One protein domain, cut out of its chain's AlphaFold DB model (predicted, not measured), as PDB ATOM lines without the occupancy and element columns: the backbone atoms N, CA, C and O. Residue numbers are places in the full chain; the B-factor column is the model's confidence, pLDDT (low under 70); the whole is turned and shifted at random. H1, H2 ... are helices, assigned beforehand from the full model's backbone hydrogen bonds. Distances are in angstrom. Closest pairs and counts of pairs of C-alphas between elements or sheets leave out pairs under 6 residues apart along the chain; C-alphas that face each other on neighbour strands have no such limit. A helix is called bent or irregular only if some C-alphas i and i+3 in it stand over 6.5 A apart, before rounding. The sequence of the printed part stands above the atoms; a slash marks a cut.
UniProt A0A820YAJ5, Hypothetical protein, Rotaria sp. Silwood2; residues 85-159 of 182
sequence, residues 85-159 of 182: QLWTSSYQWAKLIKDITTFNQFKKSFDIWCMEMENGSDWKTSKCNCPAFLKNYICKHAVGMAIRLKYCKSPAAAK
ATOM      1  N   GLN A  85     -10.601  39.355  26.228       90.38
ATOM      2  CA  GLN A  85     -11.090  38.417  25.220       90.38
ATOM      3  C   GLN A  85     -10.168  38.404  23.999       90.38
ATOM      4  O   GLN A  85      -9.795  37.323  23.539       90.38
ATOM      5  N   LEU A  86      -9.760  39.587  23.527       93.75
ATOM      6  CA  LEU A  86      -8.821  39.711  22.422       93.75
ATOM      7  C   LEU A  86      -7.485  39.062  22.787       93.75
ATOM      8  O   LEU A  86      -7.087  38.131  22.097       93.75
ATOM      9  N   TRP A  87      -6.893  39.410  23.936       94.81
ATOM     10  CA  TRP A  87      -5.677  38.768  24.456       94.81
ATOM     11  C   TRP A  87      -5.749  37.237  24.478       94.81
ATOM     12  O   TRP A  87      -4.790  36.566  24.097       94.81
ATOM     13  N   THR A  88      -6.885  36.685  24.917       92.81
ATOM     14  CA  THR A  88      -7.111  35.232  24.975       92.81
ATOM     15  C   THR A  88      -7.109  34.635  23.565       92.81
ATOM     16  O   THR A  88      -6.367  33.696  23.288       92.81
ATOM     17  N   SER A  89      -7.895  35.217  22.653       92.38
ATOM     18  CA  SER A  89      -7.996  34.738  21.271       92.38
ATOM     19  C   SER A  89      -6.675  34.857  20.505       92.38
ATOM     20  O   SER A  89      -6.319  33.949  19.758       92.38
ATOM     21  N   SER A  90      -5.915  35.930  20.733       93.50
ATOM     22  CA  SER A  90      -4.596  36.159  20.142       93.50
ATOM     23  C   SER A  90      -3.569  35.163  20.648       93.50
ATOM     24  O   SER A  90      -2.782  34.651  19.863       93.50
ATOM     25  N   TYR A  91      -3.586  34.854  21.948       93.06
ATOM     26  CA  TYR A  91      -2.689  33.863  22.535       93.06
ATOM     27  C   TYR A  91      -2.971  32.452  22.009       93.06
ATOM     28  O   TYR A  91      -2.041  31.743  21.628       93.06
ATOM     29  N   GLN A  92      -4.246  32.058  21.945       90.88
ATOM     30  CA  GLN A  92      -4.649  30.789  21.338       90.88
ATOM     31  C   GLN A  92      -4.225  30.743  19.865       90.88
ATOM     32  O   GLN A  92      -3.556  29.800  19.459       90.88
ATOM     33  N   TRP A  93      -4.525  31.788  19.088       89.94
ATOM     34  CA  TRP A  93      -4.125  31.891  17.683       89.94
ATOM     35  C   TRP A  93      -2.603  31.812  17.499       89.94
ATOM     36  O   TRP A  93      -2.131  31.077  16.640       89.94
ATOM     37  N   ALA A  94      -1.832  32.493  18.349       90.25
ATOM     38  CA  ALA A  94      -0.373  32.460  18.326       90.25
ATOM     39  C   ALA A  94       0.179  31.049  18.573       90.25
ATOM     40  O   ALA A  94       1.171  30.668  17.956       90.25
ATOM     41  N   LYS A  95      -0.474  30.260  19.435       87.94
ATOM     42  CA  LYS A  95      -0.099  28.867  19.715       87.94
ATOM     43  C   LYS A  95      -0.542  27.867  18.652       87.94
ATOM     44  O   LYS A  95       0.055  26.800  18.567       87.94
ATOM     45  N   LEU A  96      -1.577  28.178  17.875       83.12
ATOM     46  CA  LEU A  96      -2.025  27.300  16.800       83.12
ATOM     47  C   LEU A  96      -0.965  27.264  15.697       83.12
ATOM     48  O   LEU A  96      -0.731  28.261  15.012       83.12
ATOM     49  N   ILE A  97      -0.345  26.104  15.513       66.88
ATOM     50  CA  ILE A  97       0.448  25.809  14.323       66.88
ATOM     51  C   ILE A  97      -0.556  25.519  13.205       66.88
ATOM     52  O   ILE A  97      -1.339  24.573  13.294       66.88
ATOM     53  N   LYS A  98      -0.604  26.384  12.189       68.69
ATOM     54  CA  LYS A  98      -1.388  26.146  10.972       68.69
ATOM     55  C   LYS A  98      -0.441  25.614   9.905       68.69
ATOM     56  O   LYS A  98       0.030  26.382   9.071       68.69
ATOM     57  N   ASP A  99      -0.177  24.315   9.936       68.56
ATOM     58  CA  ASP A  99       0.511  23.653   8.831       68.56
ATOM     59  C   ASP A  99      -0.501  23.440   7.704       68.56
ATOM     60  O   ASP A  99      -1.359  22.558   7.759       68.56
ATOM     61  N   ILE A 100      -0.452  24.316   6.700       70.25
ATOM     62  CA  ILE A 100      -1.236  24.166   5.476       70.25
ATOM     63  C   ILE A 100      -0.371  23.384   4.495       70.25
ATOM     64  O   ILE A 100       0.488  23.951   3.826       70.25
ATOM     65  N   THR A 101      -0.584  22.075   4.424       79.19
ATOM     66  CA  THR A 101       0.232  21.180   3.588       79.19
ATOM     67  C   THR A 101      -0.383  20.923   2.216       79.19
ATOM     68  O   THR A 101       0.267  20.356   1.344       79.19
ATOM     69  N   THR A 102      -1.633  21.346   1.991       81.81
ATOM     70  CA  THR A 102      -2.337  21.130   0.719       81.81
ATOM     71  C   THR A 102      -3.099  22.365   0.245       81.81
ATOM     72  O   THR A 102      -3.631  23.146   1.039       81.81
ATOM     73  N   PHE A 103      -3.253  22.492  -1.075       77.94
ATOM     74  CA  PHE A 103      -4.047  23.559  -1.692       77.94
ATOM     75  C   PHE A 103      -5.530  23.529  -1.272       77.94
ATOM     76  O   PHE A 103      -6.167  24.569  -1.134       77.94
ATOM     77  N   ASN A 104      -6.098  22.351  -0.995       81.38
ATOM     78  CA  ASN A 104      -7.484  22.240  -0.526       81.38
ATOM     79  C   ASN A 104      -7.660  22.728   0.920       81.38
ATOM     80  O   ASN A 104      -8.683  23.338   1.238       81.38
ATOM     81  N   GLN A 105      -6.672  22.502   1.795       75.06
ATOM     82  CA  GLN A 105      -6.644  23.117   3.127       75.06
ATOM     83  C   GLN A 105      -6.483  24.637   3.023       75.06
ATOM     84  O   GLN A 105      -7.187  25.373   3.711       75.06
ATOM     85  N   PHE A 106      -5.632  25.106   2.106       72.06
ATOM     86  CA  PHE A 106      -5.468  26.527   1.808       72.06
ATOM     87  C   PHE A 106      -6.778  27.176   1.336       72.06
ATOM     88  O   PHE A 106      -7.207  28.172   1.914       72.06
ATOM     89  N   LYS A 107      -7.470  26.579   0.359       70.56
ATOM     90  CA  LYS A 107      -8.734  27.091  -0.195       70.56
ATOM     91  C   LYS A 107      -9.839  27.196   0.860       70.56
ATOM     92  O   LYS A 107     -10.644  28.116   0.816       70.56
ATOM     93  N   LYS A 108      -9.857  26.278   1.831       68.50
ATOM     94  CA  LYS A 108     -10.768  26.333   2.985       68.50
ATOM     95  C   LYS A 108     -10.362  27.379   4.021       68.50
ATOM     96  O   LYS A 108     -11.186  27.733   4.858       68.50
ATOM     97  N   SER A 109      -9.109  27.830   4.010       66.69
ATOM     98  CA  SER A 109      -8.587  28.658   5.087       66.69
ATOM     99  C   SER A 109      -9.076  30.102   5.034       66.69
ATOM    100  O   SER A 109      -9.202  30.657   6.112       66.69
ATOM    101  N   PHE A 110      -9.380  30.695   3.863       58.41
ATOM    102  CA  PHE A 110      -9.837  32.099   3.672       58.41
ATOM    103  C   PHE A 110      -9.136  33.164   4.562       58.41
ATOM    104  O   PHE A 110      -9.620  34.281   4.708       58.41
ATOM    105  N   ASP A 111      -7.981  32.835   5.146       64.69
ATOM    106  CA  ASP A 111      -7.392  33.498   6.317       64.69
ATOM    107  C   ASP A 111      -6.033  34.125   5.961       64.69
ATOM    108  O   ASP A 111      -5.146  34.239   6.813       64.69
ATOM    109  N   ILE A 112      -5.824  34.494   4.693       72.19
ATOM    110  CA  ILE A 112      -4.592  35.180   4.290       72.19
ATOM    111  C   ILE A 112      -4.730  36.644   4.670       72.19
ATOM    112  O   ILE A 112      -5.223  37.477   3.912       72.19
ATOM    113  N   TRP A 113      -4.295  36.938   5.886       84.88
ATOM    114  CA  TRP A 113      -4.252  38.290   6.404       84.88
ATOM    115  C   TRP A 113      -2.841  38.841   6.239       84.88
ATOM    116  O   TRP A 113      -1.897  38.322   6.836       84.88
ATOM    117  N   CYS A 114      -2.706  39.888   5.430       84.19
ATOM    118  CA  CYS A 114      -1.480  40.665   5.351       84.19
ATOM    119  C   CYS A 114      -1.378  41.550   6.594       84.19
ATOM    120  O   CYS A 114      -2.380  42.112   7.060       84.19
ATOM    121  N   MET A 115      -0.172  41.646   7.142       86.31
ATOM    122  CA  MET A 115       0.118  42.466   8.303       86.31
ATOM    123  C   MET A 115       1.470  43.137   8.148       86.31
ATOM    124  O   MET A 115       2.451  42.488   7.793       86.31
ATOM    125  N   GLU A 116       1.507  44.405   8.525       89.62
ATOM    126  CA  GLU A 116       2.729  45.166   8.733       89.62
ATOM    127  C   GLU A 116       2.903  45.406  10.227       89.62
ATOM    128  O   GLU A 116       1.953  45.752  10.930       89.62
ATOM    129  N   MET A 117       4.112  45.190  10.730       88.62
ATOM    130  CA  MET A 117       4.438  45.389  12.133       88.62
ATOM    131  C   MET A 117       5.861  45.913  12.241       88.62
ATOM    132  O   MET A 117       6.786  45.325  11.684       88.62
ATOM    133  N   GLU A 118       6.020  46.998  12.987       84.06
ATOM    134  CA  GLU A 118       7.328  47.520  13.366       84.06
ATOM    135  C   GLU A 118       7.956  46.657  14.470       84.06
ATOM    136  O   GLU A 118       7.271  45.962  15.229       84.06
ATOM    137  N   ASN A 119       9.283  46.675  14.554       79.25
ATOM    138  CA  ASN A 119      10.009  45.872  15.529       79.25
ATOM    139  C   ASN A 119       9.939  46.488  16.934       79.25
ATOM    140  O   ASN A 119      10.060  47.696  17.098       79.25
ATOM    141  N   GLY A 120       9.851  45.646  17.968       80.81
ATOM    142  CA  GLY A 120      10.057  46.075  19.354       80.81
ATOM    143  C   GLY A 120       8.795  46.561  20.075       80.81
ATOM    144  O   GLY A 120       7.753  45.904  20.029       80.81
ATOM    145  N   SER A 121       8.916  47.657  20.833       78.00
ATOM    146  CA  SER A 121       7.867  48.166  21.735       78.00
ATOM    147  C   SER A 121       6.628  48.679  21.010       78.00
ATOM    148  O   SER A 121       5.532  48.619  21.572       78.00
ATOM    149  N   ASP A 122       6.788  49.108  19.762       85.94
ATOM    150  CA  ASP A 122       5.790  49.909  19.052       85.94
ATOM    151  C   ASP A 122       4.825  49.053  18.233       85.94
ATOM    152  O   ASP A 122       3.983  49.567  17.517       85.94
ATOM    153  N   TRP A 123       4.851  47.729  18.407       90.94
ATOM    154  CA  TRP A 123       4.012  46.766  17.683       90.94
ATOM    155  C   TRP A 123       2.505  47.093  17.658       90.94
ATOM    156  O   TRP A 123       1.779  46.564  16.820       90.94
ATOM    157  N   LYS A 124       1.999  47.941  18.563       90.00
ATOM    158  CA  LYS A 124       0.607  48.420  18.557       90.00
ATOM    159  C   LYS A 124       0.276  49.305  17.349       90.00
ATOM    160  O   LYS A 124      -0.901  49.407  17.021       90.00
ATOM    161  N   THR A 125       1.276  49.878  16.674       89.19
ATOM    162  CA  THR A 125       1.138  50.603  15.397       89.19
ATOM    163  C   THR A 125       0.929  49.664  14.207       89.19
ATOM    164  O   THR A 125       0.692  50.125  13.090       89.19
ATOM    165  N   SER A 126       0.994  48.343  14.432       91.12
ATOM    166  CA  SER A 126       0.815  47.340  13.381       91.12
ATOM    167  C   SER A 126      -0.481  47.535  12.602       91.12
ATOM    168  O   SER A 126      -1.515  47.899  13.162       91.12
ATOM    169  N   LYS A 127      -0.435  47.205  11.313       91.44
ATOM    170  CA  LYS A 127      -1.573  47.242  10.396       91.44
ATOM    171  C   LYS A 127      -1.936  45.835   9.973       91.44
ATOM    172  O   LYS A 127      -1.068  44.982   9.818       91.44
ATOM    173  N   CYS A 128      -3.221  45.564   9.778       91.38
ATOM    174  CA  CYS A 128      -3.676  44.279   9.261       91.38
ATOM    175  C   CYS A 128      -4.887  44.469   8.353       91.38
ATOM    176  O   CYS A 128      -5.778  45.253   8.656       91.38
ATOM    177  N   ASN A 129      -4.957  43.734   7.246       89.19
ATOM    178  CA  ASN A 129      -6.072  43.848   6.299       89.19
ATOM    179  C   ASN A 129      -7.307  43.013   6.701       89.19
ATOM    180  O   ASN A 129      -8.253  42.888   5.928       89.19
ATOM    181  N   CYS A 130      -7.319  42.419   7.900       88.75
ATOM    182  CA  CYS A 130      -8.464  41.630   8.347       88.75
ATOM    183  C   CYS A 130      -9.656  42.506   8.771       88.75
ATOM    184  O   CYS A 130      -9.442  43.549   9.394       88.75
ATOM    185  N   PRO A 131     -10.912  42.057   8.572       87.94
ATOM    186  CA  PRO A 131     -12.106  42.835   8.917       87.94
ATOM    187  C   PRO A 131     -12.141  43.312  10.373       87.94
ATOM    188  O   PRO A 131     -12.583  44.417  10.671       87.94
ATOM    189  N   ALA A 132     -11.641  42.491  11.303       90.06
ATOM    190  CA  ALA A 132     -11.583  42.859  12.715       90.06
ATOM    191  C   ALA A 132     -10.641  44.046  12.974       90.06
ATOM    192  O   ALA A 132     -10.953  44.876  13.827       90.06
ATOM    193  N   PHE A 133      -9.519  44.120  12.248       91.19
ATOM    194  CA  PHE A 133      -8.591  45.244  12.329       91.19
ATOM    195  C   PHE A 133      -9.198  46.482  11.682       91.19
ATOM    196  O   PHE A 133      -9.247  47.516  12.324       91.19
ATOM    197  N   LEU A 134      -9.739  46.358  10.468       87.62
ATOM    198  CA  LEU A 134     -10.363  47.477   9.755       87.62
ATOM    199  C   LEU A 134     -11.477  48.152  10.571       87.62
ATOM    200  O   LEU A 134     -11.670  49.355  10.475       87.62
ATOM    201  N   LYS A 135     -12.172  47.384  11.419       84.94
ATOM    202  CA  LYS A 135     -13.210  47.906  12.312       84.94
ATOM    203  C   LYS A 135     -12.684  48.527  13.611       84.94
ATOM    204  O   LYS A 135     -13.254  49.498  14.091       84.94
ATOM    205  N   ASN A 136     -11.677  47.920  14.243       86.69
ATOM    206  CA  ASN A 136     -11.283  48.271  15.619       86.69
ATOM    207  C   ASN A 136      -9.858  48.830  15.733       86.69
ATOM    208  O   ASN A 136      -9.400  49.079  16.844       86.69
ATOM    209  N   TYR A 137      -9.133  48.934  14.620       89.31
ATOM    210  CA  TYR A 137      -7.704  49.257  14.542       89.31
ATOM    211  C   TYR A 137      -6.804  48.343  15.395       89.31
ATOM    212  O   TYR A 137      -5.675  48.677  15.735       89.31
ATOM    213  N   ILE A 138      -7.307  47.156  15.749       92.75
ATOM    214  CA  ILE A 138      -6.575  46.098  16.444       92.75
ATOM    215  C   ILE A 138      -7.257  44.753  16.192       92.75
ATOM    216  O   ILE A 138      -8.479  44.663  16.068       92.75
ATOM    217  N   CYS A 139      -6.483  43.672  16.108       93.88
ATOM    218  CA  CYS A 139      -7.032  42.345  15.842       93.88
ATOM    219  C   CYS A 139      -6.228  41.224  16.498       93.88
ATOM    220  O   CYS A 139      -5.133  41.424  17.029       93.88
ATOM    221  N   LYS A 140      -6.775  40.001  16.433       93.19
ATOM    222  CA  LYS A 140      -6.113  38.824  17.005       93.19
ATOM    223  C   LYS A 140      -4.784  38.507  16.316       93.19
ATOM    224  O   LYS A 140      -3.890  37.980  16.966       93.19
ATOM    225  N   HIS A 141      -4.665  38.847  15.029       92.44
ATOM    226  CA  HIS A 141      -3.466  38.611  14.231       92.44
ATOM    227  C   HIS A 141      -2.332  39.516  14.703       92.44
ATOM    228  O   HIS A 141      -1.305  38.990  15.106       92.44
ATOM    229  N   ALA A 142      -2.547  40.836  14.748       93.62
ATOM    230  CA  ALA A 142      -1.571  41.816  15.230       93.62
ATOM    231  C   ALA A 142      -1.034  41.441  16.620       93.62
ATOM    232  O   ALA A 142       0.145  41.148  16.797       93.62
ATOM    233  N   VAL A 143      -1.929  41.304  17.600       94.56
ATOM    234  CA  VAL A 143      -1.549  40.915  18.968       94.56
ATOM    235  C   VAL A 143      -0.899  39.524  19.000       94.56
ATOM    236  O   VAL A 143       0.050  39.291  19.742       94.56
ATOM    237  N   GLY A 144      -1.388  38.579  18.196       93.31
ATOM    238  CA  GLY A 144      -0.857  37.219  18.123       93.31
ATOM    239  C   GLY A 144       0.563  37.157  17.559       93.31
ATOM    240  O   GLY A 144       1.401  36.430  18.093       93.31
ATOM    241  N   MET A 145       0.863  37.946  16.526       92.00
ATOM    242  CA  MET A 145       2.210  38.067  15.966       92.00
ATOM    243  C   MET A 145       3.159  38.748  16.945       92.00
ATOM    244  O   MET A 145       4.249  38.227  17.165       92.00
ATOM    245  N   ALA A 146       2.720  39.802  17.638       93.56
ATOM    246  CA  ALA A 146       3.515  40.420  18.698       93.56
ATOM    247  C   ALA A 146       3.851  39.431  19.832       93.56
ATOM    248  O   ALA A 146       4.948  39.470  20.389       93.56
ATOM    249  N   ILE A 147       2.939  38.505  20.160       93.50
ATOM    250  CA  ILE A 147       3.211  37.413  21.110       93.50
ATOM    251  C   ILE A 147       4.253  36.434  20.541       93.50
ATOM    252  O   ILE A 147       5.184  36.064  21.257       93.50
ATOM    253  N   ARG A 148       4.121  36.007  19.274       91.12
ATOM    254  CA  ARG A 148       5.060  35.068  18.620       91.12
ATOM    255  C   ARG A 148       6.473  35.633  18.513       91.12
ATOM    256  O   ARG A 148       7.432  34.934  18.823       91.12
ATOM    257  N   LEU A 149       6.577  36.903  18.129       90.69
ATOM    258  CA  LEU A 149       7.831  37.648  18.003       90.69
ATOM    259  C   LEU A 149       8.392  38.108  19.358       90.69
ATOM    260  O   LEU A 149       9.470  38.687  19.413       90.69
ATOM    261  N   LYS A 150       7.691  37.817  20.465       91.94
ATOM    262  CA  LYS A 150       8.073  38.178  21.840       91.94
ATOM    263  C   LYS A 150       8.154  39.693  22.095       91.94
ATOM    264  O   LYS A 150       8.779  40.106  23.068       91.94
ATOM    265  N   TYR A 151       7.470  40.504  21.291       93.12
ATOM    266  CA  TYR A 151       7.342  41.958  21.477       93.12
ATOM    267  C   TYR A 151       6.397  42.322  22.626       93.12
ATOM    268  O   TYR A 151       6.523  43.379  23.239       93.12
ATOM    269  N   CYS A 152       5.473  41.425  22.983       91.50
ATOM    270  CA  CYS A 152       4.630  41.596  24.161       91.50
ATOM    271  C   CYS A 152       4.422  40.295  24.941       91.50
ATOM    272  O   CYS A 152       4.584  39.181  24.435       91.50
ATOM    273  N   LYS A 153       4.021  40.443  26.209       92.44
ATOM    274  CA  LYS A 153       3.627  39.328  27.074       92.44
ATOM    275  C   LYS A 153       2.120  39.366  27.285       92.44
ATOM    276  O   LYS A 153       1.593  40.305  27.870       92.44
ATOM    277  N   SER A 154       1.438  38.306  26.855       91.56
ATOM    278  CA  SER A 154       0.011  38.135  27.139       91.56
ATOM    279  C   SER A 154      -0.233  38.059  28.659       91.56
ATOM    280  O   SER A 154       0.529  37.362  29.351       91.56
ATOM    281  N   PRO A 155      -1.270  38.739  29.190       93.44
ATOM    282  CA  PRO A 155      -1.585  38.733  30.614       93.44
ATOM    283  C   PRO A 155      -1.881  37.313  31.109       93.44
ATOM    284  O   PRO A 155      -2.453  36.498  30.386       93.44
ATOM    285  N   ALA A 156      -1.526  37.003  32.360       89.50
ATOM    286  CA  ALA A 156      -1.693  35.657  32.924       89.50
ATOM    287  C   ALA A 156      -3.142  35.154  32.809       89.50
ATOM    288  O   ALA A 156      -3.378  34.025  32.382       89.50
ATOM    289  N   ALA A 157      -4.111  36.038  33.064       88.44
ATOM    290  CA  ALA A 157      -5.532  35.741  32.943       88.44
ATOM    291  C   ALA A 157      -5.953  35.306  31.530       88.44
ATOM    292  O   ALA A 157      -6.952  34.609  31.399       88.44
ATOM    293  N   ALA A 158      -5.245  35.703  30.468       87.62
ATOM    294  CA  ALA A 158      -5.555  35.292  29.097       87.62
ATOM    295  C   ALA A 158      -5.098  33.861  28.775       87.62
ATOM    296  O   ALA A 158      -5.600  33.265  27.826       87.62
ATOM    297  N   LYS A 159      -4.180  33.299  29.570       89.69
ATOM    298  CA  LYS A 159      -3.594  31.967  29.352       89.69
ATOM    299  C   LYS A 159      -4.369  30.839  30.038       89.69
ATOM    300  O   LYS A 159      -4.086  29.679  29.777       89.69
TER     301      LYS A 159
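Overview. This is residues 85 to 159 of the 182 residues of the protein "Hypothetical protein" of Rotaria sp. Silwood2 (UniProt A0A820YAJ5). H5 is the core of a small helical body, with H1 packed across it on one side and the irregular H3 on another, while H4 is near it. A loop that holds H2 reaches away from this body, and its residues 101 to 108 stick out and make the long axis. The printed part has 75 residues with five named helices, H1 to H5 in chain order, and no named strand. Its class is all helix. It is compact, with a radius of gyration of the C-alphas of 12.8 A, and spans 37 by 25 by 22 A.

Along the chain. H1 is residues 85 to 95, 15.6 A long, from C-alpha 85 at (-11.090, 38.417, 25.220). H2 is residues 103 to 109. H3 is residues 120 to 125, 10.8 A long, and is irregular: C-alphas 121 and 124 are 7.9 A apart. H4 is residues 131 to 136. H5, residues 140 to 148, is 11.9 A long and ends with C-alpha 148 at (5.060, 35.068, 18.620).

Arrangement. H1 and H5 touch, closest at the C-alphas of Ser 90 and Gly 144, 4.4 A apart. They run the same way at a steep tilt of 53 degrees. H3 touches H5, closest at the C-alphas of Trp 123 and Ala 146, 6.4 A apart. They run opposite ways at a shallow tilt of 2 degrees. H4 and H5 are near each other, their closest C-alphas 8.0 A apart. H2 touches no helix. Residues 115 to 116 pair with residues 127 to 128, antiparallel. Every O i to N i+4 pair is within hydrogen-bond range in H1, H2, H4 and H5; in H3 0 of 2 are, and 1 of 3 O i to N i+3 pairs.

Size, cuts and confidence. The two C-alphas farthest apart, those of Asn 104 and Ser 121, are 37.5 A apart. The printed part has no cut and no long link. Residues 97 to 99 and 108 to 111 have pLDDT under 70.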